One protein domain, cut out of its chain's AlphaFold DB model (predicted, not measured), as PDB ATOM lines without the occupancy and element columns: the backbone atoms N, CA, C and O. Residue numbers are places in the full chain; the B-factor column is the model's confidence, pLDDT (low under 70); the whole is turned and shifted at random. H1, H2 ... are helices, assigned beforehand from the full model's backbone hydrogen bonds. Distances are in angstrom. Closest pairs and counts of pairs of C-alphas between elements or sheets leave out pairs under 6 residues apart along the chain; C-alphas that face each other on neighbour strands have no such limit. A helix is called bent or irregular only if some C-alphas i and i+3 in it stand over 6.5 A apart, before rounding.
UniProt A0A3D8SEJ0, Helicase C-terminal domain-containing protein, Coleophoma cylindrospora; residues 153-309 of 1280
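AT A GLANCE: This is residues 153 to 309 of the 1280 residues of the protein "Helicase C-terminal domain-containing protein" of Coleophoma cylindrospora (UniProt A0A3D8SEJ0). Two long helices, H7 and H8, pack steeply on each other and make the core; H5 runs beside H7, H6 crosses H7, and the short helices H3 and H4, packed on each other, lie beside H8. The first two helices, H1 and H2, lie at the outside and touch no helix. The printed part has 157 residues with eight named helices, H1 to H8 in chain order, no named strand, and the class all helix. It is compact, with a radius of gyration of the C-alphas of 15.5 A, and rounded, spanning 41 by 37 by 31 A.

IN THESE COORDINATES: H1, residues 153 to 156, begins at C-alpha 153 (5.651, 2.404, -48.966). H2 is residues 162 to 167, H3 178 to 185 and H4 190 to 197. H5, residues 203 to 219, is 20.9 A long with a kink of 47 degrees near residue 210, and is only just irregular: C-alphas 212 and 215 are 6.8 A apart. H6, residues 228 to 238, is 15.5 A long, and H7, 258 to 275, 25.7 A. H8, residues 288 to 309, is 31.8 A long and ends at C-alpha 309 (41.038, -15.798, -30.613).

HOW THE PARTS SIT: H7 and H8 touch at a steep tilt of 65 degrees, closest at the C-alphas of Val 270 and Met 291, 6.2 A. H5 touches H7 at a shallow tilt of 20 degrees, opposite ways, with C-alphas 205 and 265 closest at 6.3 A. H6 touches H7 about perpendicular, 84 degrees, closest at C-alphas 231 and 263, 5.3 A. H3 touches H4, closest at C-alphas 179 and 190, 5.1 A. H3 only just touches H8, with 3 pairs of C-alphas within 8 A, the closest those of Leu 185 and Arg 294, 6.9 A. H2 and H8 are near each other. Every O i to N i+4 pair is within hydrogen-bond range in H2, H3, H4, H6, H7 and H8, and 9 of 13 are in H5; H1 is too short for one.

THE WHOLE: The C-alphas of Lys 153 and Asn 191 are the two farthest apart, 44.6 A. The printed part has no cut; the links H6 to H7 and H7 to H8 are long. Mean pLDDT of the printed part is 83.0, with residues 153 to 170 among those under 70.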
ATOM      1  N   LYS A 153       5.884   0.948 -48.889       37.53
ATOM      2  CA  LYS A 153       5.651   2.404 -48.966       37.53
ATOM      3  C   LYS A 153       6.199   3.119 -47.727       37.53
ATOM      4  O   LYS A 153       6.809   4.180 -47.855       37.53
ATOM      5  N   LEU A 154       6.059   2.513 -46.548       36.84
ATOM      6  CA  LEU A 154       6.564   3.047 -45.275       36.84
ATOM      7  C   LEU A 154       8.097   3.007 -45.145       36.84
ATOM      8  O   LEU A 154       8.674   3.840 -44.450       36.84
ATOM      9  N   ILE A 155       8.776   2.097 -45.851       36.69
ATOM     10  CA  ILE A 155      10.248   2.074 -45.954       36.69
ATOM     11  C   ILE A 155      10.777   3.234 -46.826       36.69
ATOM     12  O   ILE A 155      11.934   3.640 -46.686       36.69
ATOM     13  N   SER A 156       9.944   3.799 -47.708       34.88
ATOM     14  CA  SER A 156      10.333   4.868 -48.637       34.88
ATOM     15  C   SER A 156      10.350   6.272 -48.008       34.88
ATOM     16  O   SER A 156      11.154   7.116 -48.408       34.88
ATOM     17  N   SER A 157       9.487   6.536 -47.020       29.97
ATOM     18  CA  SER A 157       9.169   7.897 -46.552       29.97
ATOM     19  C   SER A 157      10.113   8.494 -45.498       29.97
ATOM     20  O   SER A 157      10.022   9.690 -45.224       29.97
ATOM     21  N   TYR A 158      11.040   7.716 -44.924       34.34
ATOM     22  CA  TYR A 158      11.929   8.182 -43.848       34.34
ATOM     23  C   TYR A 158      13.382   8.448 -44.303       34.34
ATOM     24  O   TYR A 158      13.883   7.797 -45.229       34.34
ATOM     25  N   PRO A 159      14.107   9.400 -43.671       35.00
ATOM     26  CA  PRO A 159      15.465   9.758 -44.076       35.00
ATOM     27  C   PRO A 159      16.443   8.578 -44.021       35.00
ATOM     28  O   PRO A 159      16.488   7.813 -43.063       35.00
ATOM     29  N   LYS A 160      17.296   8.452 -45.045       44.12
ATOM     30  CA  LYS A 160      18.265   7.349 -45.149       44.12
ATOM     31  C   LYS A 160      19.393   7.511 -44.121       44.12
ATOM     32  O   LYS A 160      20.412   8.128 -44.439       44.12
ATOM     33  N   ASP A 161      19.223   6.908 -42.939       52.47
ATOM     34  CA  ASP A 161      20.077   6.951 -41.728       52.47
ATOM     35  C   ASP A 161      21.603   6.845 -41.981       52.47
ATOM     36  O   ASP A 161      22.415   7.498 -41.320       52.47
ATOM     37  N   ILE A 162      22.029   6.110 -43.015       47.69
ATOM     38  CA  ILE A 162      23.439   6.028 -43.464       47.69
ATOM     39  C   ILE A 162      24.037   7.415 -43.792       47.69
ATOM     40  O   ILE A 162      25.247   7.631 -43.681       47.69
ATOM     41  N   THR A 163      23.196   8.368 -44.186       44.47
ATOM     42  CA  THR A 163      23.566   9.760 -44.474       44.47
ATOM     43  C   THR A 163      23.844  10.541 -43.191       44.47
ATOM     44  O   THR A 163      24.750  11.376 -43.171       44.47
ATOM     45  N   GLU A 164      23.124  10.246 -42.107       47.44
ATOM     46  CA  GLU A 164      23.321  10.894 -40.811       47.44
ATOM     47  C   GLU A 164      24.562  10.356 -40.094       47.44
ATOM     48  O   GLU A 164      25.388  11.156 -39.652       47.44
ATOM     49  N   MET A 165      24.795   9.034 -40.117       48.62
ATOM     50  CA  MET A 165      26.070   8.443 -39.670       48.62
ATOM     51  C   MET A 165      27.275   9.136 -40.329       48.62
ATOM     52  O   MET A 165      28.267   9.444 -39.666       48.62
ATOM     53  N   ARG A 166      27.171   9.444 -41.632       50.56
ATOM     54  CA  ARG A 166      28.211  10.159 -42.389       50.56
ATOM     55  C   ARG A 166      28.300  11.652 -42.049       50.56
ATOM     56  O   ARG A 166      29.418  12.156 -41.998       50.56
ATOM     57  N   ARG A 167      27.186  12.346 -41.768       48.81
ATOM     58  CA  ARG A 167      27.197  13.729 -41.232       48.81
ATOM     59  C   ARG A 167      27.878  13.800 -39.859       48.81
ATOM     60  O   ARG A 167      28.675  14.700 -39.633       48.81
ATOM     61  N   LYS A 168      27.616  12.828 -38.979       53.38
ATOM     62  CA  LYS A 168      28.187  12.716 -37.622       53.38
ATOM     63  C   LYS A 168      29.593  12.085 -37.578       53.38
ATOM     64  O   LYS A 168      30.131  11.850 -36.501       53.38
ATOM     65  N   GLY A 169      30.207  11.806 -38.733       54.47
ATOM     66  CA  GLY A 169      31.593  11.321 -38.841       54.47
ATOM     67  C   GLY A 169      31.826   9.846 -38.480       54.47
ATOM     68  O   GLY A 169      32.978   9.404 -38.451       54.47
ATOM     69  N   ILE A 170      30.772   9.063 -38.234       63.66
ATOM     70  CA  ILE A 170      30.865   7.644 -37.868       63.66
ATOM     71  C   ILE A 170      31.093   6.806 -39.136       63.66
ATOM     72  O   ILE A 170      30.278   6.789 -40.061       63.66
ATOM     73  N   LYS A 171      32.225   6.093 -39.191       72.56
ATOM     74  CA  LYS A 171      32.570   5.202 -40.311       72.56
ATOM     75  C   LYS A 171      31.974   3.806 -40.125       72.56
ATOM     76  O   LYS A 171      31.890   3.301 -39.010       72.56
ATOM     77  N   GLN A 172      31.634   3.145 -41.234       66.94
ATOM     78  CA  GLN A 172      31.040   1.798 -41.226       66.94
ATOM     79  C   GLN A 172      31.997   0.711 -40.694       66.94
ATOM     80  O   GLN A 172      31.538  -0.329 -40.227       66.94
ATOM     81  N   ASP A 173      33.309   0.951 -40.740       79.75
ATOM     82  CA  ASP A 173      34.376   0.049 -40.298       79.75
ATOM     83  C   ASP A 173      34.979   0.407 -38.923       79.75
ATOM     84  O   ASP A 173      35.997  -0.169 -38.536       79.75
ATOM     85  N   LEU A 174      34.349   1.324 -38.173       86.31
ATOM     86  CA  LEU A 174      34.844   1.851 -36.894       86.31
ATOM     87  C   LEU A 174      35.204   0.753 -35.876       86.31
ATOM     88  O   LEU A 174      36.217   0.874 -35.193       86.31
ATOM     89  N   TYR A 175      34.456  -0.355 -35.830       90.62
ATOM     90  CA  TYR A 175      34.739  -1.518 -34.977       90.62
ATOM     91  C   TYR A 175      36.144  -2.133 -35.154       90.62
ATOM     92  O   TYR A 175      36.627  -2.855 -34.276       90.62
ATOM     93  N   LYS A 176      36.841  -1.874 -36.266       88.88
ATOM     94  CA  LYS A 176      38.217  -2.356 -36.467       88.88
ATOM     95  C   LYS A 176      39.232  -1.581 -35.615       88.88
ATOM     96  O   LYS A 176      40.232  -2.163 -35.199       88.88
ATOM     97  N   ASP A 177      38.944  -0.317 -35.305       89.75
ATOM     98  CA  ASP A 177      39.821   0.644 -34.629       89.75
ATOM     99  C   ASP A 177      39.351   0.883 -33.181       89.75
ATOM    100  O   ASP A 177      38.419   1.646 -32.927       89.75
ATOM    101  N   GLN A 178      39.991   0.214 -32.213       90.19
ATOM    102  CA  GLN A 178      39.601   0.310 -30.795       90.19
ATOM    103  C   GLN A 178      39.739   1.723 -30.227       90.19
ATOM    104  O   GLN A 178      38.909   2.123 -29.418       90.19
ATOM    105  N   VAL A 179      40.755   2.484 -30.644       88.50
ATOM    106  CA  VAL A 179      41.011   3.829 -30.107       88.50
ATOM    107  C   VAL A 179      39.922   4.792 -30.579       88.50
ATOM    108  O   VAL A 179      39.376   5.559 -29.783       88.50
ATOM    109  N   ARG A 180      39.534   4.720 -31.860       86.94
ATOM    110  CA  ARG A 180      38.426   5.528 -32.385       86.94
ATOM    111  C   ARG A 180      37.062   5.063 -31.875       86.94
ATOM    112  O   ARG A 180      36.228   5.924 -31.604       86.94
ATOM    113  N   LEU A 181      36.822   3.758 -31.706       91.44
ATOM    114  CA  LEU A 181      35.566   3.264 -31.127       91.44
ATOM    115  C   LEU A 181      35.422   3.683 -29.653       91.44
ATOM    116  O   LEU A 181      34.377   4.212 -29.284       91.44
ATOM    117  N   ALA A 182      36.477   3.551 -28.842       91.31
ATOM    118  CA  ALA A 182      36.497   4.033 -27.458       91.31
ATOM    119  C   ALA A 182      36.151   5.530 -27.381       91.31
ATOM    120  O   ALA A 182      35.203   5.917 -26.694       91.31
ATOM    121  N   LYS A 183      36.829   6.365 -28.185       90.06
ATOM    122  CA  LYS A 183      36.536   7.804 -28.266       90.06
ATOM    123  C   LYS A 183      35.100   8.096 -28.733       90.06
ATOM    124  O   LYS A 183      34.491   9.044 -28.250       90.06
ATOM    125  N   CYS A 184      34.531   7.282 -29.627       88.69
ATOM    126  CA  CYS A 184      33.145   7.421 -30.095       88.69
ATOM    127  C   CYS A 184      32.096   7.116 -29.004       88.69
ATOM    128  O   CYS A 184      31.009   7.696 -29.011       88.69
ATOM    129  N   LEU A 185      32.422   6.256 -28.035       88.94
ATOM    130  CA  LEU A 185      31.574   5.961 -26.871       88.94
ATOM    131  C   LEU A 185      31.763   6.966 -25.712       88.94
ATOM    132  O   LEU A 185      30.961   7.010 -24.774       88.94
ATOM    133  N   GLY A 186      32.807   7.796 -25.778       89.62
ATOM    134  CA  GLY A 186      33.221   8.681 -24.687       89.62
ATOM    135  C   GLY A 186      34.029   7.966 -23.598       89.62
ATOM    136  O   GLY A 186      33.977   8.375 -22.443       89.62
ATOM    137  N   LEU A 187      34.741   6.894 -23.958       91.81
ATOM    138  CA  LEU A 187      35.738   6.231 -23.115       91.81
ATOM    139  C   LEU A 187      37.116   6.887 -23.305       91.81
ATOM    140  O   LEU A 187      37.379   7.485 -24.353       91.81
ATOM    141  N   ARG A 188      38.000   6.783 -22.304       84.69
ATOM    142  CA  ARG A 188      39.320   7.438 -22.319       84.69
ATOM    143  C   ARG A 188      40.347   6.614 -23.091       84.69
ATOM    144  O   ARG A 188      41.159   7.186 -23.815       84.69
ATOM    145  N   THR A 189      40.311   5.287 -22.959       91.69
ATOM    146  CA  THR A 189      41.301   4.376 -23.550       91.69
ATOM    147  C   THR A 189      40.670   3.199 -24.304       91.69
ATOM    148  O   THR A 189      39.499   2.860 -24.135       91.69
ATOM    149  N   ALA A 190      41.480   2.527 -25.127       89.19
ATOM    150  CA  ALA A 190      41.112   1.257 -25.753       89.19
ATOM    151  C   ALA A 190      40.999   0.086 -24.751       89.19
ATOM    152  O   ALA A 190      40.396  -0.930 -25.098       89.19
ATOM    153  N   ASN A 191      41.551   0.227 -23.539       90.75
ATOM    154  CA  ASN A 191      41.423  -0.755 -22.462       90.75
ATOM    155  C   ASN A 191      40.050  -0.647 -21.786       90.75
ATOM    156  O   ASN A 191      39.384  -1.661 -21.617       90.75
ATOM    157  N   ASP A 192      39.569   0.578 -21.536       90.12
ATOM    158  CA  ASP A 192      38.214   0.847 -21.030       90.12
ATOM    159  C   ASP A 192      37.140   0.214 -21.936       90.12
ATOM    160  O   ASP A 192      36.103  -0.243 -21.467       90.12
ATOM    161  N   LEU A 193      37.390   0.184 -23.254       94.38
ATOM    162  CA  LEU A 193      36.529  -0.478 -24.238       94.38
ATOM    163  C   LEU A 193      36.538  -2.007 -24.081       94.38
ATOM    164  O   LEU A 193      35.505  -2.626 -24.302       94.38
ATOM    165  N   GLY A 194      37.666  -2.610 -23.695       90.94
ATOM    166  CA  GLY A 194      37.714  -4.019 -23.288       90.94
ATOM    167  C   GLY A 194      36.856  -4.243 -22.045       90.94
ATOM    168  O   GLY A 194      35.859  -4.954 -22.112       90.94
ATOM    169  N   THR A 195      37.145  -3.509 -20.965       92.44
ATOM    170  CA  THR A 195      36.388  -3.549 -19.701       92.44
ATOM    171  C   THR A 195      34.881  -3.329 -19.891       92.44
ATOM    172  O   THR A 195      34.076  -3.918 -19.174       92.44
ATOM    173  N   PHE A 196      34.473  -2.503 -20.861       95.31
ATOM    174  CA  PHE A 196      33.070  -2.323 -21.227       95.31
ATOM    175  C   PHE A 196      32.473  -3.548 -21.938       95.31
ATOM    176  O   PHE A 196      31.397  -4.003 -21.554       95.31
ATOM    177  N   LEU A 197      33.150  -4.078 -22.964       95.81
ATOM    178  CA  LEU A 197      32.667  -5.218 -23.757       95.81
ATOM    179  C   LEU A 197      32.612  -6.517 -22.942       95.81
ATOM    180  O   LEU A 197      31.697  -7.313 -23.139       95.81
ATOM    181  N   ASP A 198      33.547  -6.702 -22.013       93.19
ATOM    182  CA  ASP A 198      33.587  -7.842 -21.093       93.19
ATOM    183  C   ASP A 198      32.765  -7.582 -19.805       93.19
ATOM    184  O   ASP A 198      32.609  -8.464 -18.959       93.19
ATOM    185  N   GLY A 199      32.201  -6.377 -19.654       91.12
ATOM    186  CA  GLY A 199      31.475  -5.925 -18.466       91.12
ATOM    187  C   GLY A 199      29.990  -6.330 -18.410       91.12
ATOM    188  O   GLY A 199      29.378  -6.684 -19.425       91.12
ATOM    189  N   PRO A 200      29.343  -6.209 -17.230       91.56
ATOM    190  CA  PRO A 200      27.979  -6.701 -16.983       91.56
ATOM    191  C   PRO A 200      26.883  -5.973 -17.780       91.56
ATOM    192  O   PRO A 200      25.771  -6.483 -17.909       91.56
ATOM    193  N   HIS A 201      27.183  -4.795 -18.337       91.25
ATOM    194  CA  HIS A 201      26.273  -4.030 -19.198       91.25
ATOM    195  C   HIS A 201      26.384  -4.389 -20.694       91.25
ATOM    196  O   HIS A 201      25.644  -3.821 -21.499       91.25
ATOM    197  N   PHE A 202      27.270  -5.321 -21.074       96.00
ATOM    198  CA  PHE A 202      27.417  -5.783 -22.458       96.00
ATOM    199  C   PHE A 202      27.508  -7.312 -22.575       96.00
ATOM    200  O   PHE A 202      26.689  -7.924 -23.267       96.00
ATOM    201  N   ALA A 203      28.468  -7.939 -21.885       94.31
ATOM    202  CA  ALA A 203      28.830  -9.339 -22.104       94.31
ATOM    203  C   ALA A 203      27.658 -10.333 -21.964       94.31
ATOM    204  O   ALA A 203      27.482 -11.129 -22.886       94.31
ATOM    205  N   PRO A 204      26.800 -10.294 -20.919       95.50
ATOM    206  CA  PRO A 204      25.749 -11.305 -20.746       95.50
ATOM    207  C   PRO A 204      24.693 -11.297 -21.862       95.50
ATOM    208  O   PRO A 204      24.175 -12.346 -22.239       95.50
ATOM    209  N   ILE A 205      24.385 -10.116 -22.411       94.62
ATOM    210  CA  ILE A 205      23.388  -9.956 -23.479       94.62
ATOM    211  C   ILE A 205      24.001 -10.369 -24.825       94.62
ATOM    212  O   ILE A 205      23.385 -11.119 -25.585       94.62
ATOM    213  N   PHE A 206      25.246  -9.955 -25.090       96.44
ATOM    214  CA  PHE A 206      25.975 -10.354 -26.294       96.44
ATOM    215  C   PHE A 206      26.276 -11.863 -26.339       96.44
ATOM    216  O   PHE A 206      26.182 -12.460 -27.407       96.44
ATOM    217  N   GLU A 207      26.585 -12.502 -25.203       92.50
ATOM    218  CA  GLU A 207      26.820 -13.953 -25.115       92.50
ATOM    219  C   GLU A 207      25.621 -14.779 -25.588       92.50
ATOM    220  O   GLU A 207      25.812 -15.773 -26.290       92.50
ATOM    221  N   ARG A 208      24.389 -14.360 -25.254       91.00
ATOM    222  CA  ARG A 208      23.175 -15.070 -25.689       91.00
ATOM    223  C   ARG A 208      23.092 -15.097 -27.217       91.00
ATOM    224  O   ARG A 208      22.974 -16.177 -27.781       91.00
ATOM    225  N   LEU A 209      23.266 -13.943 -27.873       94.56
ATOM    226  CA  LEU A 209      23.299 -13.833 -29.339       94.56
ATOM    227  C   LEU A 209      24.504 -14.564 -29.961       94.56
ATOM    228  O   LEU A 209      24.375 -15.205 -31.008       94.56
ATOM    229  N   TRP A 210      25.683 -14.461 -29.340       92.19
ATOM    230  CA  TRP A 210      26.902 -15.094 -29.841       92.19
ATOM    231  C   TRP A 210      26.752 -16.614 -29.898       92.19
ATOM    232  O   TRP A 210      27.045 -17.203 -30.937       92.19
ATOM    233  N   LYS A 211      26.273 -17.236 -28.814       89.81
ATOM    234  CA  LYS A 211      26.127 -18.694 -28.714       89.81
ATOM    235  C   LYS A 211      24.986 -19.242 -29.569       89.81
ATOM    236  O   LYS A 211      25.171 -20.299 -30.159       89.81
ATOM    237  N   SER A 212      23.845 -18.552 -29.650       85.50
ATOM    238  CA  SER A 212      22.689 -19.062 -30.400       85.50
ATOM    239  C   SER A 212      22.803 -18.882 -31.914       85.50
ATOM    240  O   SER A 212      22.405 -19.781 -32.641       85.50
ATOM    241  N   HIS A 213      23.363 -17.762 -32.396       87.44
ATOM    242  CA  HIS A 213      23.308 -17.416 -33.828       87.44
ATOM    243  C   HIS A 213      24.666 -17.106 -34.461       87.44
ATOM    244  O   HIS A 213      24.985 -17.641 -35.523       87.44
ATOM    245  N   ILE A 214      25.519 -16.294 -33.825       88.81
ATOM    246  CA  ILE A 214      26.779 -15.866 -34.471       88.81
ATOM    247  C   ILE A 214      27.790 -17.018 -34.573       88.81
ATOM    248  O   ILE A 214      28.524 -17.093 -35.561       88.81
ATOM    249  N   GLN A 215      27.846 -17.900 -33.571       87.44
ATOM    250  CA  GLN A 215      28.753 -19.045 -33.544       87.44
ATOM    251  C   GLN A 215      28.298 -20.191 -34.471       87.44
ATOM    252  O   GLN A 215      29.104 -20.552 -35.327       87.44
ATOM    253  N   PRO A 216      27.049 -20.701 -34.431       86.12
ATOM    254  CA  PRO A 216      26.612 -21.747 -35.363       86.12
ATOM    255  C   PRO A 216      26.722 -21.316 -36.828       86.12
ATOM    256  O   PRO A 216      27.236 -22.061 -37.659       86.12
ATOM    257  N   ARG A 217      26.362 -20.065 -37.147       86.06
ATOM    258  CA  ARG A 217      26.503 -19.528 -38.507       86.06
ATOM    259  C   ARG A 217      27.969 -19.372 -38.948       86.06
ATOM    260  O   ARG A 217      28.272 -19.450 -40.136       86.06
ATOM    261  N   LEU A 218      28.893 -19.167 -38.005       81.44
ATOM    262  CA  LEU A 218      30.338 -19.194 -38.262       81.44
ATOM    263  C   LEU A 218      30.862 -20.607 -38.521       81.44
ATOM    264  O   LEU A 218      31.687 -20.778 -39.414       81.44
ATOM    265  N   ASP A 219      30.406 -21.584 -37.740       81.81
ATOM    266  CA  ASP A 219      30.829 -22.981 -37.849       81.81
ATOM    267  C   ASP A 219      30.287 -23.641 -39.127       81.81
ATOM    268  O   ASP A 219      31.027 -24.332 -39.821       81.81
ATOM    269  N   ASN A 220      29.069 -23.282 -39.539       80.88
ATOM    270  CA  ASN A 220      28.479 -23.664 -40.826       80.88
ATOM    271  C   ASN A 220      28.996 -22.821 -42.018       80.88
ATOM    272  O   ASN A 220      28.490 -22.945 -43.131       80.88
ATOM    273  N   ASN A 221      29.985 -21.940 -41.803       74.81
ATOM    274  CA  ASN A 221      30.623 -21.085 -42.818       74.81
ATOM    275  C   ASN A 221      29.655 -20.147 -43.595       74.81
ATOM    276  O   ASN A 221      29.944 -19.685 -44.701       74.81
ATOM    277  N   GLN A 222      28.497 -19.834 -43.008       63.09
ATOM    278  CA  GLN A 222      27.374 -19.135 -43.640       63.09
ATOM    279  C   GLN A 222      27.540 -17.598 -43.620       63.09
ATOM    280  O   GLN A 222      26.991 -16.869 -42.786       63.09
ATOM    281  N   GLY A 223      28.285 -17.086 -44.602       66.69
ATOM    282  CA  GLY A 223      28.146 -15.722 -45.128       66.69
ATOM    283  C   GLY A 223      28.352 -14.538 -44.162       66.69
ATOM    284  O   GLY A 223      29.054 -14.590 -43.144       66.69
ATOM    285  N   HIS A 224      27.758 -13.398 -44.526       74.38
ATOM    286  CA  HIS A 224      27.753 -12.173 -43.723       74.38
ATOM    287  C   HIS A 224      26.468 -12.069 -42.894       74.38
ATOM    288  O   HIS A 224      25.406 -12.462 -43.354       74.38
ATOM    289  N   GLY A 225      26.577 -11.525 -41.677       83.75
ATOM    290  CA  GLY A 225      25.410 -11.270 -40.827       83.75
ATOM    291  C   GLY A 225      24.578 -10.064 -41.283       83.75
ATOM    292  O   GLY A 225      25.024  -9.312 -42.159       83.75
ATOM    293  N   PRO A 226      23.405  -9.851 -40.663       89.19
ATOM    294  CA  PRO A 226      22.471  -8.797 -41.046       89.19
ATOM    295  C   PRO A 226      23.075  -7.391 -40.926       89.19
ATOM    296  O   PRO A 226      23.987  -7.137 -40.136       89.19
ATOM    297  N   LYS A 227      22.567  -6.442 -41.720       89.50
ATOM    298  CA  LYS A 227      22.974  -5.028 -41.670       89.50
ATOM    299  C   LYS A 227      22.152  -4.287 -40.617       89.50
ATOM    300  O   LYS A 227      20.951  -4.517 -40.513       89.50
ATOM    301  N   ILE A 228      22.761  -3.308 -39.939       89.69
ATOM    302  CA  ILE A 228      22.081  -2.479 -38.926       89.69
ATOM    303  C   ILE A 228      20.741  -1.908 -39.419       89.69
ATOM    304  O   ILE A 228      19.765  -1.949 -38.686       89.69
ATOM    305  N   THR A 229      20.647  -1.480 -40.682       86.38
ATOM    306  CA  THR A 229      19.408  -0.927 -41.252       86.38
ATOM    307  C   THR A 229      18.269  -1.944 -41.336       86.38
ATOM    308  O   THR A 229      17.117  -1.552 -41.237       86.38
ATOM    309  N   GLN A 230      18.562  -3.240 -41.500       90.12
ATOM    310  CA  GLN A 230      17.540  -4.294 -41.457       90.12
ATOM    311  C   GLN A 230      17.041  -4.483 -40.019       90.12
ATOM    312  O   GLN A 230      15.840  -4.548 -39.785       90.12
ATOM    313  N   ILE A 231      17.967  -4.490 -39.055       93.06
ATOM    314  CA  ILE A 231      17.670  -4.645 -37.626       93.06
ATOM    315  C   ILE A 231      16.884  -3.444 -37.080       93.06
ATOM    316  O   ILE A 231      15.892  -3.629 -36.385       93.06
ATOM    317  N   GLN A 232      17.262  -2.217 -37.447       90.19
ATOM    318  CA  GLN A 232      16.538  -0.998 -37.074       90.19
ATOM    319  C   GLN A 232      15.143  -0.940 -37.708       90.19
ATOM    320  O   GLN A 232      14.199  -0.544 -37.033       90.19
ATOM    321  N   SER A 233      14.973  -1.372 -38.965       87.25
ATOM    322  CA  SER A 233      13.634  -1.490 -39.562       87.25
ATOM    323  C   SER A 233      12.778  -2.553 -38.869       87.25
ATOM    324  O   SER A 233      11.593  -2.311 -38.674       87.25
ATOM    325  N   ARG A 234      13.357  -3.695 -38.464       89.31
ATOM    326  CA  ARG A 234      12.642  -4.751 -37.727       89.31
ATOM    327  C   ARG A 234      12.208  -4.266 -36.333       89.31
ATOM    328  O   ARG A 234      11.040  -4.410 -35.994       89.31
ATOM    329  N   LEU A 235      13.097  -3.590 -35.593       89.50
ATOM    330  CA  LEU A 235      12.775  -2.911 -34.327       89.50
ATOM    331  C   LEU A 235      11.631  -1.895 -34.490       89.50
ATOM    332  O   LEU A 235      10.639  -1.960 -33.780       89.50
ATOM    333  N   ARG A 236      11.723  -0.985 -35.471       88.06
ATOM    334  CA  ARG A 236      10.704   0.057 -35.746       88.06
ATOM    335  C   ARG A 236       9.404  -0.479 -36.387       88.06
ATOM    336  O   ARG A 236       8.520   0.321 -36.719       88.06
ATOM    337  N   ALA A 237       9.319  -1.788 -36.624       85.38
ATOM    338  CA  ALA A 237       8.117  -2.478 -37.077       85.38
ATOM    339  C   ALA A 237       7.432  -3.190 -35.902       85.38
ATOM    340  O   ALA A 237       6.293  -2.868 -35.612       85.38
ATOM    341  N   ALA A 238       8.142  -4.065 -35.183       81.38
ATOM    342  CA  ALA A 238       7.546  -4.908 -34.138       81.38
ATOM    343  C   ALA A 238       7.390  -4.222 -32.756       81.38
ATOM    344  O   ALA A 238       6.897  -4.820 -31.803       81.38
ATOM    345  N   GLU A 239       7.815  -2.960 -32.645       81.25
ATOM    346  CA  GLU A 239       7.482  -2.042 -31.541       81.25
ATOM    347  C   GLU A 239       6.411  -1.007 -31.955       81.25
ATOM    348  O   GLU A 239       6.182  -0.018 -31.259       81.25
ATOM    349  N   ARG A 240       5.789  -1.182 -33.129       74.56
ATOM    350  CA  ARG A 240       4.684  -0.341 -33.601       74.56
ATOM    351  C   ARG A 240       3.348  -0.923 -33.148       74.56
ATOM    352  O   ARG A 240       3.272  -2.088 -32.773       74.56
ATOM    353  N   ASP A 241       2.318  -0.079 -33.140       66.69
ATOM    354  CA  ASP A 241       0.902  -0.445 -32.996       66.69
ATOM    355  C   ASP A 241       0.546  -1.246 -31.719       66.69
ATOM    356  O   ASP A 241      -0.577  -1.708 -31.553       66.69
ATOM    357  N   GLY A 242       1.483  -1.323 -30.765       62.94
ATOM    358  CA  GLY A 242       1.336  -1.987 -29.471       62.94
ATOM    359  C   GLY A 242       1.905  -3.407 -29.384       62.94
ATOM    360  O   GLY A 242       1.822  -3.981 -28.305       62.94
ATOM    361  N   GLU A 243       2.507  -3.961 -30.448       71.62
ATOM    362  CA  GLU A 243       2.929  -5.380 -30.502       71.62
ATOM    363  C   GLU A 243       4.016  -5.783 -29.484       71.62
ATOM    364  O   GLU A 243       4.115  -6.957 -29.141       71.62
ATOM    365  N   GLN A 244       4.840  -4.835 -29.014       81.88
ATOM    366  CA  GLN A 244       5.868  -5.018 -27.968       81.88
ATOM    367  C   GLN A 244       6.827  -6.221 -28.153       81.88
ATOM    368  O   GLN A 244       7.389  -6.731 -27.180       81.88
ATOM    369  N   LYS A 245       7.083  -6.670 -29.393       85.44
ATOM    370  CA  LYS A 245       7.749  -7.962 -29.680       85.44
ATOM    371  C   LYS A 245       9.146  -8.122 -29.056       85.44
ATOM    372  O   LYS A 245       9.617  -9.247 -28.906       85.44
ATOM    373  N   TYR A 246       9.845  -7.041 -28.707       86.94
ATOM    374  CA  TYR A 246      11.140  -7.090 -28.011       86.94
ATOM    375  C   TYR A 246      11.126  -6.425 -26.625       86.94
ATOM    376  O   TYR A 246      12.112  -6.564 -25.885       86.94
ATOM    377  N   THR A 247      10.043  -5.724 -26.281       81.56
ATOM    378  CA  THR A 247       9.820  -5.034 -25.002       81.56
ATOM    379  C   THR A 247       9.000  -5.831 -23.988       81.56
ATOM    380  O   THR A 247       9.122  -5.532 -22.799       81.56
ATOM    381  N   ASP A 248       8.242  -6.849 -24.413       82.81
ATOM    382  CA  ASP A 248       7.473  -7.718 -23.513       82.81
ATOM    383  C   ASP A 248       8.377  -8.392 -22.455       82.81
ATOM    384  O   ASP A 248       9.578  -8.644 -22.643       82.81
ATOM    385  N   PHE A 249       7.775  -8.669 -21.303       73.94
ATOM    386  CA  PHE A 249       8.356  -9.405 -20.198       73.94
ATOM    387  C   PHE A 249       8.467 -10.902 -20.532       73.94
ATOM    388  O   PHE A 249       9.556 -11.473 -20.400       73.94
ATOM    389  N   ASP A 250       7.388 -11.499 -21.049       78.44
ATOM    390  CA  ASP A 250       7.265 -12.937 -21.335       78.44
ATOM    391  C   ASP A 250       7.417 -13.226 -22.840       78.44
ATOM    392  O   ASP A 250       6.535 -13.759 -23.508       78.44
ATOM    393  N   LEU A 251       8.586 -12.863 -23.382       83.31
ATOM    394  CA  LEU A 251       8.923 -13.037 -24.802       83.31
ATOM    395  C   LEU A 251       8.825 -14.500 -25.268       83.31
ATOM    396  O   LEU A 251       9.741 -15.294 -25.016       83.31
ATOM    397  N   ASP A 252       7.804 -14.813 -26.064       82.12
ATOM    398  CA  ASP A 252       7.840 -15.980 -26.945       82.12
ATOM    399  C   ASP A 252       8.893 -15.762 -28.047       82.12
ATOM    400  O   ASP A 252       8.962 -14.709 -28.688       82.12
ATOM    401  N   VAL A 253       9.745 -16.769 -28.240       86.19
ATOM    402  CA  VAL A 253      10.867 -16.794 -29.188       86.19
ATOM    403  C   VAL A 253      10.832 -18.008 -30.123       86.19
ATOM    404  O   VAL A 253      11.840 -18.308 -30.758       86.19
ATOM    405  N   THR A 254       9.707 -18.728 -30.188       82.62
ATOM    406  CA  THR A 254       9.528 -19.932 -31.021       82.62
ATOM    407  C   THR A 254       9.704 -19.646 -32.518       82.62
ATOM    408  O   THR A 254      10.552 -20.266 -33.156       82.62
ATOM    409  N   ASP A 255       8.989 -18.652 -33.050       84.25
ATOM    410  CA  ASP A 255       8.960 -18.295 -34.483       84.25
ATOM    411  C   ASP A 255       9.985 -17.204 -34.892       84.25
ATOM    412  O   ASP A 255       9.744 -16.398 -35.795       84.25
ATOM    413  N   TRP A 256      11.127 -17.099 -34.204       91.31
ATOM    414  CA  TRP A 256      12.082 -15.991 -34.403       91.31
ATOM    415  C   TRP A 256      13.217 -16.294 -35.395       91.31
ATOM    416  O   TRP A 256      13.875 -17.331 -35.326       91.31
ATOM    417  N   ASP A 257      13.526 -15.324 -36.269       89.00
ATOM    418  CA  ASP A 257      14.651 -15.406 -37.216       89.00
ATOM    419  C   ASP A 257      15.948 -14.717 -36.703       89.00
ATOM    420  O   ASP A 257      15.960 -14.055 -35.658       89.00
ATOM    421  N   GLU A 258      17.083 -14.859 -37.414       88.12
ATOM    422  CA  GLU A 258      18.368 -14.238 -37.010       88.12
ATOM    423  C   GLU A 258      18.233 -12.713 -36.795       88.12
ATOM    424  O   GLU A 258      18.855 -12.162 -35.883       88.12
ATOM    425  N   HIS A 259      17.405 -12.014 -37.580       92.44
ATOM    426  CA  HIS A 259      17.164 -10.579 -37.428       92.44
ATOM    427  C   HIS A 259      16.385 -10.260 -36.152       92.44
ATOM    428  O   HIS A 259      16.729  -9.274 -35.503       92.44
ATOM    429  N   ASP A 260      15.398 -11.071 -35.755       91.88
ATOM    430  CA  ASP A 260      14.676 -10.887 -34.484       91.88
ATOM    431  C   ASP A 260      15.625 -11.009 -33.282       91.88
ATOM    432  O   ASP A 260      15.622 -10.172 -32.378       91.88
ATOM    433  N   HIS A 261      16.523 -11.995 -33.293       92.69
ATOM    434  CA  HIS A 261      17.500 -12.150 -32.214       92.69
ATOM    435  C   HIS A 261      18.574 -11.051 -32.205       92.69
ATOM    436  O   HIS A 261      18.983 -10.597 -31.129       92.69
ATOM    437  N   TYR A 262      19.024 -10.578 -33.373       94.69
ATOM    438  CA  TYR A 262      19.892  -9.398 -33.460       94.69
ATOM    439  C   TYR A 262      19.165  -8.112 -33.019       94.69
ATOM    440  O   TYR A 262      19.805  -7.253 -32.406       94.69
ATOM    441  N   ALA A 263      17.858  -7.988 -33.278       94.00
ATOM    442  CA  ALA A 263      17.011  -6.884 -32.829       94.00
ATOM    443  C   ALA A 263      16.884  -6.867 -31.303       94.00
ATOM    444  O   ALA A 263      17.303  -5.887 -30.686       94.00
ATOM    445  N   LEU A 264      16.447  -7.966 -30.681       94.00
ATOM    446  CA  LEU A 264      16.354  -8.074 -29.222       94.00
ATOM    447  C   LEU A 264      17.695  -7.796 -28.528       94.00
ATOM    448  O   LEU A 264      17.741  -7.116 -27.503       94.00
ATOM    449  N   CYS A 265      18.802  -8.302 -29.081       95.25
ATOM    450  CA  CYS A 265      20.137  -8.046 -28.542       95.25
ATOM    451  C   CYS A 265      20.501  -6.555 -28.613       95.25
ATOM    452  O   CYS A 265      20.969  -5.991 -27.622       95.25
ATOM    453  N   LEU A 266      20.246  -5.895 -29.750       96.25
ATOM    454  CA  LEU A 266      20.482  -4.461 -29.920       96.25
ATOM    455  C   LEU A 266      19.600  -3.629 -28.975       96.25
ATOM    456  O   LEU A 266      20.130  -2.760 -28.283       96.25
ATOM    457  N   PHE A 267      18.302  -3.936 -28.894       94.88
ATOM    458  CA  PHE A 267      17.351  -3.278 -27.999       94.88
ATOM    459  C   PHE A 267      17.788  -3.394 -26.535       94.88
ATOM    460  O   PHE A 267      18.060  -2.379 -25.890       94.88
ATOM    461  N   ARG A 268      17.964  -4.624 -26.030       94.94
ATOM    462  CA  ARG A 268      18.346  -4.867 -24.630       94.94
ATOM    463  C   ARG A 268      19.702  -4.247 -24.292       94.94
ATOM    464  O   ARG A 268      19.874  -3.758 -23.181       94.94
ATOM    465  N   LEU A 269      20.658  -4.203 -25.225       96.38
ATOM    466  CA  LEU A 269      21.931  -3.504 -25.011       96.38
ATOM    467  C   LEU A 269      21.771  -1.977 -24.951       96.38
ATOM    468  O   LEU A 269      22.382  -1.356 -24.081       96.38
ATOM    469  N   VAL A 270      20.971  -1.364 -25.831       96.19
ATOM    470  CA  VAL A 270      20.695   0.086 -25.810       96.19
ATOM    471  C   VAL A 270      19.941   0.475 -24.538       96.19
ATOM    472  O   VAL A 270      20.340   1.423 -23.858       96.19
ATOM    473  N   GLU A 271      18.920  -0.288 -24.156       94.56
ATOM    474  CA  GLU A 271      18.166  -0.082 -22.922       94.56
ATOM    475  C   GLU A 271      19.065  -0.217 -21.682       94.56
ATOM    476  O   GLU A 271      19.159   0.713 -20.874       94.56
ATOM    477  N   LYS A 272      19.799  -1.334 -21.550       94.38
ATOM    478  CA  LYS A 272      20.673  -1.585 -20.391       94.38
ATOM    479  C   LYS A 272      21.720  -0.484 -20.217       94.38
ATOM    480  O   LYS A 272      22.089  -0.173 -19.086       94.38
ATOM    481  N   ASN A 273      22.182   0.107 -21.322       95.88
ATOM    482  CA  ASN A 273      23.205   1.150 -21.324       95.88
ATOM    483  C   ASN A 273      22.684   2.585 -21.203       95.88
ATOM    484  O   ASN A 273      23.488   3.474 -20.926       95.88
ATOM    485  N   SER A 274      21.384   2.816 -21.382       95.31
ATOM    486  CA  SER A 274      20.746   4.126 -21.204       95.31
ATOM    487  C   SER A 274      20.043   4.256 -19.849       95.31
ATOM    488  O   SER A 274      20.162   5.301 -19.215       95.31
ATOM    489  N   LYS A 275      19.373   3.197 -19.364       91.50
ATOM    490  CA  LYS A 275      18.569   3.229 -18.124       91.50
ATOM    491  C   LYS A 275      19.356   2.967 -16.828       91.50
ATOM    492  O   LYS A 275      18.976   3.490 -15.785       91.50
ATOM    493  N   HIS A 276      20.445   2.186 -16.836       92.50
ATOM    494  CA  HIS A 276      21.210   1.893 -15.607       92.50
ATOM    495  C   HIS A 276      22.353   2.879 -15.351       92.50
ATOM    496  O   HIS A 276      23.111   3.185 -16.261       92.50
ATOM    497  N   ARG A 277      22.577   3.243 -14.080       85.25
ATOM    498  CA  ARG A 277      23.622   4.188 -13.623       85.25
ATOM    499  C   ARG A 277      25.073   3.830 -14.012       85.25
ATOM    500  O   ARG A 277      25.920   4.715 -14.014       85.25
ATOM    501  N   GLY A 278      25.359   2.564 -14.333       84.44
ATOM    502  CA  GLY A 278      26.655   2.093 -14.862       84.44
ATOM    503  C   GLY A 278      26.708   1.919 -16.390       84.44
ATOM    504  O   GLY A 278      27.729   1.496 -16.928       84.44
ATOM    505  N   GLY A 279      25.613   2.214 -17.093       91.69
ATOM    506  CA  GLY A 279      25.482   2.083 -18.541       91.69
ATOM    507  C   GLY A 279      26.216   3.181 -19.311       91.69
ATOM    508  O   GLY A 279      26.253   4.338 -18.892       91.69
ATOM    509  N   ILE A 280      26.784   2.842 -20.472       94.94
ATOM    510  CA  ILE A 280      27.697   3.741 -21.201       94.94
ATOM    511  C   ILE A 280      27.030   4.999 -21.793       94.94
ATOM    512  O   ILE A 280      27.736   5.920 -22.214       94.94
ATOM    513  N   PHE A 281      25.696   5.086 -21.800       95.56
ATOM    514  CA  PHE A 281      24.925   6.260 -22.225       95.56
ATOM    515  C   PHE A 281      24.090   6.900 -21.108       95.56
ATOM    516  O   PHE A 281      23.388   7.873 -21.373       95.56
ATOM    517  N   TYR A 282      24.169   6.405 -19.871       94.38
ATOM    518  CA  TYR A 282      23.395   6.946 -18.757       94.38
ATOM    519  C   TYR A 282      23.668   8.443 -18.558       94.38
ATOM    520  O   TYR A 282      24.820   8.869 -18.448       94.38
ATOM    521  N   GLY A 283      22.605   9.251 -18.559       88.31
ATOM    522  CA  GLY A 283      22.689  10.711 -18.461       88.31
ATOM    523  C   GLY A 283      23.327  11.427 -19.663       88.31
ATOM    524  O   GLY A 283      23.553  12.633 -19.583       88.31
ATOM    525  N   LYS A 284      23.632  10.739 -20.777       90.25
ATOM    526  CA  LYS A 284      24.169  11.371 -21.995       90.25
ATOM    527  C   LYS A 284      23.025  11.756 -22.950       90.25
ATOM    528  O   LYS A 284      22.219  10.889 -23.280       90.25
ATOM    529  N   PRO A 285      22.972  12.998 -23.470       88.75
ATOM    530  CA  PRO A 285      21.960  13.417 -24.441       88.75
ATOM    531  C   PRO A 285      22.280  12.850 -25.837       88.75
ATOM    532  O   PRO A 285      22.887  13.511 -26.679       88.75
ATOM    533  N   LEU A 286      21.905  11.591 -26.066       89.00
ATOM    534  CA  LEU A 286      22.032  10.880 -27.340       89.00
ATOM    535  C   LEU A 286      20.653  10.402 -27.801       89.00
ATOM    536  O   LEU A 286      19.851   9.950 -26.988       89.00
ATOM    537  N   SER A 287      20.383  10.456 -29.108       91.31
ATOM    538  CA  SER A 287      19.171   9.846 -29.663       91.31
ATOM    539  C   SER A 287      19.270   8.318 -29.648       91.31
ATOM    540  O   SER A 287      20.369   7.760 -29.714       91.31
ATOM    541  N   THR A 288      18.130   7.624 -29.620       88.50
ATOM    542  CA  THR A 288      18.078   6.150 -29.671       88.50
ATOM    543  C   THR A 288      18.835   5.604 -30.884       88.50
ATOM    544  O   THR A 288      19.669   4.720 -30.734       88.50
ATOM    545  N   ASN A 289      18.680   6.245 -32.048       88.12
ATOM    546  CA  ASN A 289      19.417   5.950 -33.281       88.12
ATOM    547  C   ASN A 289      20.953   6.086 -33.114       88.12
ATOM    548  O   ASN A 289      21.709   5.209 -33.532       88.12
ATOM    549  N   ASP A 290      21.445   7.139 -32.443       87.00
ATOM    550  CA  ASP A 290      22.881   7.289 -32.148       87.00
ATOM    551  C   ASP A 290      23.397   6.230 -31.158       87.00
ATOM    552  O   ASP A 290      24.567   5.841 -31.237       87.00
ATOM    553  N   MET A 291      22.555   5.773 -30.225       93.31
ATOM    554  CA  MET A 291      22.886   4.706 -29.275       93.31
ATOM    555  C   MET A 291      22.909   3.334 -29.964       93.31
ATOM    556  O   MET A 291      23.893   2.606 -29.821       93.31
ATOM    557  N   GLU A 292      21.903   3.022 -30.785       94.31
ATOM    558  CA  GLU A 292      21.825   1.833 -31.646       94.31
ATOM    559  C   GLU A 292      23.066   1.713 -32.540       94.31
ATOM    560  O   GLU A 292      23.759   0.695 -32.515       94.31
ATOM    561  N   VAL A 293      23.421   2.777 -33.271       92.38
ATOM    562  CA  VAL A 293      24.607   2.809 -34.147       92.38
ATOM    563  C   VAL A 293      25.902   2.524 -33.380       92.38
ATOM    564  O   VAL A 293      26.775   1.806 -33.878       92.38
ATOM    565  N   ARG A 294      26.047   3.055 -32.160       94.12
ATOM    566  CA  ARG A 294      27.252   2.866 -31.335       94.12
ATOM    567  C   ARG A 294      27.320   1.468 -30.712       94.12
ATOM    568  O   ARG A 294      28.387   0.851 -30.743       94.12
ATOM    569  N   ILE A 295      26.202   0.927 -30.227       96.56
ATOM    570  CA  ILE A 295      26.112  -0.459 -29.736       96.56
ATOM    571  C   ILE A 295      26.331  -1.457 -30.872       96.56
ATOM    572  O   ILE A 295      27.049  -2.437 -30.687       96.56
ATOM    573  N   TRP A 296      25.827  -1.189 -32.076       95.69
ATOM    574  CA  TRP A 296      26.072  -2.038 -33.239       95.69
ATOM    575  C   TRP A 296      27.570  -2.185 -33.554       95.69
ATOM    576  O   TRP A 296      28.059  -3.291 -33.787       95.69
ATOM    577  N   GLN A 297      28.340  -1.093 -33.483       94.44
ATOM    578  CA  GLN A 297      29.802  -1.154 -33.626       94.44
ATOM    579  C   GLN A 297      30.469  -1.963 -32.493       94.44
ATOM    580  O   GLN A 297      31.492  -2.608 -32.730       94.44
ATOM    581  N   CYS A 298      29.876  -2.008 -31.295       95.62
ATOM    582  CA  CYS A 298      30.325  -2.861 -30.188       95.62
ATOM    583  C   CYS A 298      30.022  -4.352 -30.442       95.62
ATOM    584  O   CYS A 298      30.916  -5.183 -30.287       95.62
ATOM    585  N   ILE A 299      28.823  -4.695 -30.933       95.56
ATOM    586  CA  ILE A 299      28.437  -6.063 -31.345       95.56
ATOM    587  C   ILE A 299      29.381  -6.575 -32.445       95.56
ATOM    588  O   ILE A 299      29.909  -7.691 -32.357       95.56
ATOM    589  N   LEU A 300      29.675  -5.741 -33.451       93.94
ATOM    590  CA  LEU A 300      30.665  -6.052 -34.487       93.94
ATOM    591  C   LEU A 300      32.084  -6.204 -33.910       93.94
ATOM    592  O   LEU A 300      32.820  -7.099 -34.335       93.94
ATOM    593  N   ARG A 301      32.479  -5.381 -32.925       93.88
ATOM    594  CA  ARG A 301      33.802  -5.468 -32.283       93.88
ATOM    595  C   ARG A 301      33.984  -6.758 -31.494       93.88
ATOM    596  O   ARG A 301      35.010  -7.422 -31.670       93.88
ATOM    597  N   ALA A 302      33.024  -7.112 -30.643       93.56
ATOM    598  CA  ALA A 302      33.065  -8.334 -29.847       93.56
ATOM    599  C   ALA A 302      33.105  -9.571 -30.762       93.56
ATOM    600  O   ALA A 302      33.995 -10.416 -30.634       93.56
ATOM    601  N   SER A 303      32.254  -9.587 -31.796       91.88
ATOM    602  CA  SER A 303      32.239 -10.635 -32.827       91.88
ATOM    603  C   SER A 303      33.580 -10.772 -33.562       91.88
ATOM    604  O   SER A 303      34.071 -11.880 -33.773       91.88
ATOM    605  N   HIS A 304      34.204  -9.655 -33.950       88.00
ATOM    606  CA  HIS A 304      35.508  -9.650 -34.622       88.00
ATOM    607  C   HIS A 304      36.655 -10.093 -33.694       88.00
ATOM    608  O   HIS A 304      37.577 -10.770 -34.146       88.00
ATOM    609  N   SER A 305      36.597  -9.748 -32.404       86.25
ATOM    610  CA  SER A 305      37.616 -10.137 -31.420       86.25
ATOM    611  C   SER A 305      37.595 -11.653 -31.178       86.25
ATOM    612  O   SER A 305      38.630 -12.308 -31.311       86.25
ATOM    613  N   ARG A 306      36.409 -12.243 -30.963       83.94
ATOM    614  CA  ARG A 306      36.243 -13.697 -30.763       83.94
ATOM    615  C   ARG A 306      36.656 -14.523 -31.987       83.94
ATOM    616  O   ARG A 306      37.359 -15.522 -31.844       83.94
ATOM    617  N   ARG A 307      36.338 -14.050 -33.202       80.12
ATOM    618  CA  ARG A 307      36.817 -14.641 -34.474       80.12
ATOM    619  C   ARG A 307      38.350 -14.713 -34.583       80.12
ATOM    620  O   ARG A 307      38.850 -15.581 -35.292       80.12
ATOM    621  N   ARG A 308      39.099 -13.820 -33.918       69.50
ATOM    622  CA  ARG A 308      40.575 -13.854 -33.908       69.50
ATOM    623  C   ARG A 308      41.137 -14.827 -32.875       69.50
ATOM    624  O   ARG A 308      42.038 -15.580 -33.229       69.50
ATOM    625  N   GLY A 309      40.587 -14.865 -31.658       59.28
ATOM    626  CA  GLY A 309      41.038 -15.798 -30.613       59.28
ATOM    627  C   GLY A 309      40.989 -17.261 -31.070       59.28
ATOM    628  O   GLY A 309      41.966 -17.991 -30.934       59.28
TER     629      GLY A 309